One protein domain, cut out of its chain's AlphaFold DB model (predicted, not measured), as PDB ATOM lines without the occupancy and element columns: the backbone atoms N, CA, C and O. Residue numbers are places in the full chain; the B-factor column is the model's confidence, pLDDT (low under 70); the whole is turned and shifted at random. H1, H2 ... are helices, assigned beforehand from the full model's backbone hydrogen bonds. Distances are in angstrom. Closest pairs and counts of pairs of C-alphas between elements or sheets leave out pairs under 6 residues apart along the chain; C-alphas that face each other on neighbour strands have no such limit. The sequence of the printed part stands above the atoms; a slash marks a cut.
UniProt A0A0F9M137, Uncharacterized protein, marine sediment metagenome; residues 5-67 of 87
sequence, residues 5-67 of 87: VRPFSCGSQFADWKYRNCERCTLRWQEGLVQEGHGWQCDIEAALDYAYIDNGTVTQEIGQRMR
ATOM      1  N   VAL A   5      37.856  12.799  14.525       94.94
ATOM      2  CA  VAL A   5      36.845  12.272  15.446       94.94
ATOM      3  C   VAL A   5      36.891  13.014  16.774       94.94
ATOM      4  O   VAL A   5      37.948  13.494  17.180       94.94
ATOM      5  N   ARG A   6      35.748  13.110  17.462       94.56
ATOM      6  CA  ARG A   6      35.634  13.683  18.811       94.56
ATOM      7  C   ARG A   6      35.469  12.545  19.830       94.56
ATOM      8  O   ARG A   6      34.341  12.107  20.036       94.56
ATOM      9  N   PRO A   7      36.556  12.064  20.459       92.69
ATOM     10  CA  PRO A   7      36.489  10.921  21.370       92.69
ATOM     11  C   PRO A   7      35.815  11.251  22.707       92.69
ATOM     12  O   PRO A   7      35.334  10.347  23.383       92.69
ATOM     13  N   PHE A   8      35.756  12.532  23.088       93.38
ATOM     14  CA  PHE A   8      35.166  12.967  24.352       93.38
ATOM     15  C   PHE A   8      34.096  14.026  24.129       93.38
ATOM     16  O   PHE A   8      34.282  14.980  23.372       93.38
ATOM     17  N   SER A   9      32.976  13.888  24.835       90.62
ATOM     18  CA  SER A   9      31.883  14.864  24.781       90.62
ATOM     19  C   SER A   9      32.138  16.089  25.668       90.62
ATOM     20  O   SER A   9      31.576  17.154  25.413       90.62
ATOM     21  N   CYS A  10      32.998  15.961  26.687       90.19
ATOM     22  CA  CYS A  10      33.342  17.037  27.614       90.19
ATOM     23  C   CYS A  10      34.757  16.891  28.205       90.19
ATOM     24  O   CYS A  10      35.365  15.818  28.169       90.19
ATOM     25  N   GLY A  11      35.256  17.974  28.811       87.62
ATOM     26  CA  GLY A  11      36.584  18.016  29.435       87.62
ATOM     27  C   GLY A  11      36.767  17.040  30.604       87.62
ATOM     28  O   GLY A  11      37.869  16.549  30.814       87.62
ATOM     29  N   SER A  12      35.700  16.695  31.335       91.44
ATOM     30  CA  SER A  12      35.784  15.725  32.438       91.44
ATOM     31  C   SER A  12      36.061  14.303  31.949       91.44
ATOM     32  O   SER A  12      36.865  13.607  32.559       91.44
ATOM     33  N   GLN A  13      35.442  13.879  30.839       91.19
ATOM     34  CA  GLN A  13      35.721  12.571  30.226       91.19
ATOM     35  C   GLN A  13      37.159  12.497  29.710       91.19
ATOM     36  O   GLN A  13      37.845  11.502  29.926       91.19
ATOM     37  N   PHE A  14      37.625  13.582  29.087       90.81
ATOM     38  CA  PHE A  14      39.015  13.730  28.670       90.81
ATOM     39  C   PHE A  14      39.982  13.593  29.857       90.81
ATOM     40  O   PHE A  14      40.903  12.782  29.805       90.81
ATOM     41  N   ALA A  15      39.754  14.354  30.932       88.62
ATOM     42  CA  ALA A  15      40.644  14.379  32.088       88.62
ATOM     43  C   ALA A  15      40.687  13.023  32.810       88.62
ATOM     44  O   ALA A  15      41.769  12.549  33.142       88.62
ATOM     45  N   ASP A  16      39.535  12.370  33.003       90.62
ATOM     46  CA  ASP A  16      39.468  11.040  33.622       90.62
ATOM     47  C   ASP A  16      40.198   9.984  32.777       90.62
ATOM     48  O   ASP A  16      41.020   9.231  33.306       90.62
ATOM     49  N   TRP A  17      39.979   9.971  31.456       90.88
ATOM     50  CA  TRP A  17      40.673   9.037  30.570       90.88
ATOM     51  C   TRP A  17      42.184   9.281  30.574       90.88
ATOM     52  O   TRP A  17      42.954   8.329  30.718       90.88
ATOM     53  N   LYS A  18      42.618  10.544  30.474       87.81
ATOM     54  CA  LYS A  18      44.037  10.923  30.478       87.81
ATOM     55  C   LYS A  18      44.716  10.560  31.799       87.81
ATOM     56  O   LYS A  18      45.785   9.957  31.781       87.81
ATOM     57  N   TYR A  19      44.078  10.835  32.934       85.06
ATOM     58  CA  TYR A  19      44.593  10.467  34.253       85.06
ATOM     59  C   TYR A  19      44.806   8.949  34.374       85.06
ATOM     60  O   TYR A  19      45.854   8.469  34.805       85.06
ATOM     61  N   ARG A  20      43.822   8.151  33.939       85.44
ATOM     62  CA  ARG A  20      43.905   6.683  34.003       85.44
ATOM     63  C   ARG A  20      44.931   6.102  33.034       85.44
ATOM     64  O   ARG A  20      45.508   5.051  33.337       85.44
ATOM     65  N   ASN A  21      45.119   6.732  31.875       87.12
ATOM     66  CA  ASN A  21      45.864   6.142  30.767       87.12
ATOM     67  C   ASN A  21      47.252   6.726  30.531       87.12
ATOM     68  O   ASN A  21      48.178   5.950  30.315       87.12
ATOM     69  N   CYS A  22      47.409   8.043  30.600       84.81
ATOM     70  CA  CYS A  22      48.670   8.729  30.330       84.81
ATOM     71  C   CYS A  22      49.485   8.892  31.618       84.81
ATOM     72  O   CYS A  22      50.591   8.374  31.707       84.81
ATOM     73  N   GLU A  23      48.906   9.457  32.685       76.94
ATOM     74  CA  GLU A  23      49.666   9.743  33.920       76.94
ATOM     75  C   GLU A  23      50.233   8.490  34.613       76.94
ATOM     76  O   GLU A  23      51.233   8.558  35.331       76.94
ATOM     77  N   ARG A  24      49.608   7.327  34.386       72.62
ATOM     78  CA  ARG A  24      50.035   6.022  34.922       72.62
ATOM     79  C   ARG A  24      50.909   5.212  33.956       72.62
ATOM     80  O   ARG A  24      51.244   4.066  34.267       72.62
ATOM     81  N   CYS A  25      51.241   5.764  32.792       78.12
ATOM     82  CA  CYS A  25      52.041   5.108  31.765       78.12
ATOM     83  C   CYS A  25      53.551   5.261  32.044       78.12
ATOM     84  O   CYS A  25      53.997   6.348  32.385       78.12
ATOM     85  N   THR A  26      54.381   4.226  31.865       66.19
ATOM     86  CA  THR A  26      55.857   4.306  31.971       66.19
ATOM     87  C   THR A  26      56.488   5.093  30.835       66.19
ATOM     88  O   THR A  26      57.597   5.598  30.994       66.19
ATOM     89  N   LEU A  27      55.768   5.277  29.720       64.25
ATOM     90  CA  LEU A  27      56.163   6.203  28.651       64.25
ATOM     91  C   LEU A  27      56.311   7.651  29.161       64.25
ATOM     92  O   LEU A  27      56.939   8.468  28.497       64.25
ATOM     93  N   ARG A  28      55.836   7.936  30.385       55.09
ATOM     94  CA  ARG A  28      56.084   9.153  31.172       55.09
ATOM     95  C   ARG A  28      57.550   9.589  31.260       55.09
ATOM     96  O   ARG A  28      57.801  10.746  31.580       55.09
ATOM     97  N   TRP A  29      58.506   8.694  31.017       52.16
ATOM     98  CA  TRP A  29      59.928   8.968  31.212       52.16
ATOM     99  C   TRP A  29      60.792   8.527  30.022       52.16
ATOM    100  O   TRP A  29      61.744   7.768  30.169       52.16
ATOM    101  N   GLN A  30      60.474   9.001  28.815       55.88
ATOM    102  CA  GLN A  30      61.456   8.965  27.729       55.88
ATOM    103  C   GLN A  30      62.349  10.210  27.810       55.88
ATOM    104  O   GLN A  30      61.960  11.295  27.378       55.88
ATOM    105  N   GLU A  31      63.564  10.043  28.349       51.53
ATOM    106  CA  GLU A  31      64.589  11.098  28.508       51.53
ATOM    107  C   GLU A  31      64.879  11.902  27.228       51.53
ATOM    108  O   GLU A  31      65.372  13.025  27.306       51.53
ATOM    109  N   GLY A  32      64.544  11.365  26.050       51.47
ATOM    110  CA  GLY A  32      64.757  12.022  24.760       51.47
ATOM    111  C   GLY A  32      63.693  13.046  24.343       51.47
ATOM    112  O   GLY A  32      64.012  13.927  23.556       51.47
ATOM    113  N   LEU A  33      62.456  12.976  24.854       49.31
ATOM    114  CA  LEU A  33      61.368  13.892  24.447       49.31
ATOM    115  C   LEU A  33      61.313  15.171  25.300       49.31
ATOM    116  O   LEU A  33      60.856  16.216  24.843       49.31
ATOM    117  N   VAL A  34      61.851  15.113  26.521       49.75
ATOM    118  CA  VAL A  34      61.890  16.248  27.461       49.75
ATOM    119  C   VAL A  34      62.849  17.353  26.987       49.75
ATOM    120  O   VAL A  34      62.652  18.523  27.318       49.75
ATOM    121  N   GLN A  35      63.862  17.016  26.178       47.56
ATOM    122  CA  GLN A  35      64.881  17.969  25.717       47.56
ATOM    123  C   GLN A  35      64.343  19.056  24.769       47.56
ATOM    124  O   GLN A  35      64.966  20.111  24.665       47.56
ATOM    125  N   GLU A  36      63.178  18.859  24.144       52.28
ATOM    126  CA  GLU A  36      62.572  19.846  23.234       52.28
ATOM    127  C   GLU A  36      61.445  20.672  23.885       52.28
ATOM    128  O   GLU A  36      60.739  21.414  23.207       52.28
ATOM    129  N   GLY A  37      61.256  20.576  25.208       51.34
ATOM    130  CA  GLY A  37      60.228  21.346  25.925       51.34
ATOM    131  C   GLY A  37      58.792  20.856  25.698       51.34
ATOM    132  O   GLY A  37      57.845  21.465  26.194       51.34
ATOM    133  N   HIS A  38      58.619  19.738  24.992       52.81
ATOM    134  CA  HIS A  38      57.336  19.073  24.826       52.81
ATOM    135  C   HIS A  38      57.133  18.079  25.976       52.81
ATOM    136  O   HIS A  38      57.757  17.026  26.028       52.81
ATOM    137  N   GLY A  39      56.249  18.412  26.919       57.09
ATOM    138  CA  GLY A  39      55.910  17.558  28.069       57.09
ATOM    139  C   GLY A  39      55.038  16.338  27.735       57.09
ATOM    140  O   GLY A  39      54.396  15.802  28.637       57.09
ATOM    141  N   TRP A  40      54.965  15.936  26.463       60.09
ATOM    142  CA  TRP A  40      54.084  14.872  25.980       60.09
ATOM    143  C   TRP A  40      54.799  13.518  25.954       60.09
ATOM    144  O   TRP A  40      55.945  13.416  25.524       60.09
ATOM    145  N   GLN A  41      54.100  12.479  26.403       73.50
ATOM    146  CA  GLN A  41      54.645  11.151  26.712       73.50
ATOM    147  C   GLN A  41      54.504  10.185  25.525       73.50
ATOM    148  O   GLN A  41      55.259   9.222  25.402       73.50
ATOM    149  N   CYS A  42      53.534  10.447  24.641       79.25
ATOM    150  CA  CYS A  42      53.360   9.807  23.338       79.25
ATOM    151  C   CYS A  42      52.517  10.695  22.404       79.25
ATOM    152  O   CYS A  42      51.973  11.727  22.803       79.25
ATOM    153  N   ASP A  43      52.386  10.281  21.149       87.06
ATOM    154  CA  ASP A  43      51.588  10.966  20.130       87.06
ATOM    155  C   ASP A  43      50.076  10.973  20.415       87.06
ATOM    156  O   ASP A  43      49.408  11.946  20.068       87.06
ATOM    157  N   ILE A  44      49.537   9.953  21.098       89.94
ATOM    158  CA  ILE A  44      48.146   9.962  21.582       89.94
ATOM    159  C   ILE A  44      47.945  11.089  22.592       89.94
ATOM    160  O   ILE A  44      47.002  11.865  22.452       89.94
ATOM    161  N   GLU A  45      48.823  11.201  23.590       87.50
ATOM    162  CA  GLU A  45      48.717  12.258  24.595       87.50
ATOM    163  C   GLU A  45      48.895  13.641  23.961       87.50
ATOM    164  O   GLU A  45      48.065  14.520  24.178       87.50
ATOM    165  N   ALA A  46      49.900  13.811  23.099       86.88
ATOM    166  CA  ALA A  46      50.101  15.063  22.379       86.88
ATOM    167  C   ALA A  46      48.852  15.452  21.569       86.88
ATOM    168  O   ALA A  46      48.375  16.582  21.660       86.88
ATOM    169  N   ALA A  47      48.288  14.516  20.798       90.69
ATOM    170  CA  ALA A  47      47.078  14.752  20.016       90.69
ATOM    171  C   ALA A  47      45.885  15.127  20.903       90.69
ATOM    172  O   ALA A  47      45.098  16.000  20.536       90.69
ATOM    173  N   LEU A  48      45.767  14.488  22.065       90.88
ATOM    174  CA  LEU A  48      44.745  14.771  23.057       90.88
ATOM    175  C   LEU A  48      44.883  16.168  23.666       90.88
ATOM    176  O   LEU A  48      43.889  16.885  23.760       90.88
ATOM    177  N   ASP A  49      46.087  16.586  24.035       88.31
ATOM    178  CA  ASP A  49      46.309  17.911  24.609       88.31
ATOM    179  C   ASP A  49      46.151  19.034  23.586       88.31
ATOM    180  O   ASP A  49      45.551  20.068  23.888       88.31
ATOM    181  N   TYR A  50      46.578  18.805  22.342       89.19
ATOM    182  CA  TYR A  50      46.238  19.710  21.246       89.19
ATOM    183  C   TYR A  50      44.724  19.781  21.032       89.19
ATOM    184  O   TYR A  50      44.180  20.877  20.907       89.19
ATOM    185  N   ALA A  51      44.024  18.642  21.032       91.12
ATOM    186  CA  ALA A  51      42.573  18.609  20.890       91.12
ATOM    187  C   ALA A  51      41.866  19.359  22.029       91.12
ATOM    188  O   ALA A  51      40.861  20.018  21.778       91.12
ATOM    189  N   TYR A  52      42.391  19.290  23.255       88.00
ATOM    190  CA  TYR A  52      41.843  19.992  24.414       88.00
ATOM    191  C   TYR A  52      41.908  21.521  24.274       88.00
ATOM    192  O   TYR A  52      40.974  22.207  24.683       88.00
ATOM    193  N   ILE A  53      42.980  22.051  23.673       86.62
ATOM    194  CA  ILE A  53      43.161  23.495  23.434       86.62
ATOM    195  C   ILE A  53      42.420  23.967  22.169       86.62
ATOM    196  O   ILE A  53      41.995  25.118  22.106       86.62
ATOM    197  N   ASP A  54      42.268  23.096  21.168       89.69
ATOM    198  CA  ASP A  54      41.655  23.410  19.872       89.69
ATOM    199  C   ASP A  54      40.130  23.149  19.859       89.69
ATOM    200  O   ASP A  54      39.349  23.864  20.486       89.69
ATOM    201  N   ASN A  55      39.671  22.131  19.123       89.69
ATOM    202  CA  ASN A  55      38.252  21.878  18.844       89.69
ATOM    203  C   ASN A  55      37.739  20.538  19.407       89.69
ATOM    204  O   ASN A  55      36.652  20.074  19.038       89.69
ATOM    205  N   GLY A  56      38.514  19.891  20.276       91.62
ATOM    206  CA  GLY A  56      38.174  18.615  20.903       91.62
ATOM    207  C   GLY A  56      38.222  17.408  19.966       91.62
ATOM    208  O   GLY A  56      37.612  16.389  20.278       91.62
ATOM    209  N   THR A  57      38.879  17.502  18.807       94.81
ATOM    210  CA  THR A  57      38.982  16.381  17.857       94.81
ATOM    211  C   THR A  57      40.414  15.897  17.678       94.81
ATOM    212  O   THR A  57      41.347  16.693  17.723       94.81
ATOM    213  N   VAL A  58      40.585  14.608  17.393       94.69
ATOM    214  CA  VAL A  58      41.855  13.969  17.000       94.69
ATOM    215  C   VAL A  58      41.721  13.358  15.605       94.69
ATOM    216  O   VAL A  58      40.616  13.273  15.070       94.69
ATOM    217  N   THR A  59      42.822  12.935  14.983       95.19
ATOM    218  CA  THR A  59      42.739  12.170  13.728       95.19
ATOM    219  C   THR A  59      42.078  10.811  13.968       95.19
ATOM    220  O   THR A  59      42.168  10.248  15.060       95.19
ATOM    221  N   GLN A  60      41.423  10.259  12.945       94.00
ATOM    222  CA  GLN A  60      40.796   8.936  13.024       94.00
ATOM    223  C   GLN A  60      41.801   7.840  13.402       94.00
ATOM    224  O   GLN A  60      41.452   6.942  14.157       94.00
ATOM    225  N   GLU A  61      43.051   7.947  12.949       94.00
ATOM    226  CA  GLU A  61      44.138   7.036  13.325       94.00
ATOM    227  C   GLU A  61      44.388   7.023  14.842       94.00
ATOM    228  O   GLU A  61      44.419   5.954  15.455       94.00
ATOM    229  N   ILE A  62      44.490   8.201  15.471       93.62
ATOM    230  CA  ILE A  62      44.614   8.307  16.931       93.62
ATOM    231  C   ILE A  62      43.363   7.731  17.599       93.62
ATOM    232  O   ILE A  62      43.478   6.902  18.498       93.62
ATOM    233  N   GLY A  63      42.169   8.078  17.107       93.81
ATOM    234  CA  GLY A  63      40.914   7.510  17.606       93.81
ATOM    235  C   GLY A  63      40.895   5.976  17.573       93.81
ATOM    236  O   GLY A  63      40.548   5.341  18.565       93.81
ATOM    237  N   GLN A  64      41.333   5.358  16.476       92.88
ATOM    238  CA  GLN A  64      41.395   3.900  16.333       92.88
ATOM    239  C   GLN A  64      42.371   3.254  17.322       92.88
ATOM    240  O   GLN A  64      42.049   2.217  17.908       92.88
ATOM    241  N   ARG A  65      43.535   3.871  17.557       92.50
ATOM    242  CA  ARG A  65      44.526   3.398  18.543       92.50
ATOM    243  C   ARG A  65      43.995   3.462  19.971       92.50
ATOM    244  O   ARG A  65      44.248   2.570  20.778       92.50
ATOM    245  N   MET A  66      43.149   4.450  20.242       92.06
ATOM    246  CA  MET A  66      42.388   4.562  21.483       92.06
ATOM    247  C   MET A  66      41.153   3.640  21.539       92.06
ATOM    248  O   MET A  66      40.431   3.644  22.533       92.06
ATOM    249  N   ARG A  67      40.900   2.841  20.490       92.06
ATOM    250  CA  ARG A  67      39.709   1.987  20.320       92.06
ATOM    251  C   ARG A  67      38.391   2.765  20.334       92.06
ATOM    252  O   ARG A  67      37.406   2.302  20.898       92.06
TER     253      ARG A  67
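What this domain is: This is residues 5 to 67 of the 87 residues of an uncharacterized protein of marine sediment metagenome (UniProt A0A0F9M137). Two equal helices, H1 and H3, run side by side in opposite ways with little contact, and short H4 sits near H3. At one end H2 and residues 30 to 42 make a wide loop that lengthens the outline. The printed part has 63 residues with four named helices, H1 to H4, and no named strand: all helix, compact, radius of gyration of the C-alphas 11.7 A, spans 33 by 20 by 20 A.

Where its parts are: H1, residues 11 to 21, begins at C-alpha 11 (36.584, 18.016, 29.435) and measures 15.1 A. H2 is residues 26 to 29. H3, residues 43 to 53, measures 15.5 A. H4, residues 60 to 65, ends at C-alpha 65 (44.526, 3.398, 18.543).

How they stand to each other: H1 and H3 are close but not clearly touching, C-alphas of Gly 11 and Tyr 52 closest at 7.5 A, at a shallow tilt of 20 degrees, opposite ways. H3 and H4 are likewise close but not clearly touching, C-alphas of Ile 44 and Ile 62 closest at 6.1 A, at a steep tilt of 51 degrees. H1 and H4 are apart. H2 is apart from H1, H3 and H4. In H1, H3 and H4 every O i to N i+4 pair is within hydrogen-bond range; H2 is too short for one.

The domain as a whole: The C-alphas farthest apart, of Ser 9 and Gln 35, are 33.2 A apart. The printed part has no cut. The link from H2 to H3 is long. Residues 26 to 40 have pLDDT under 70.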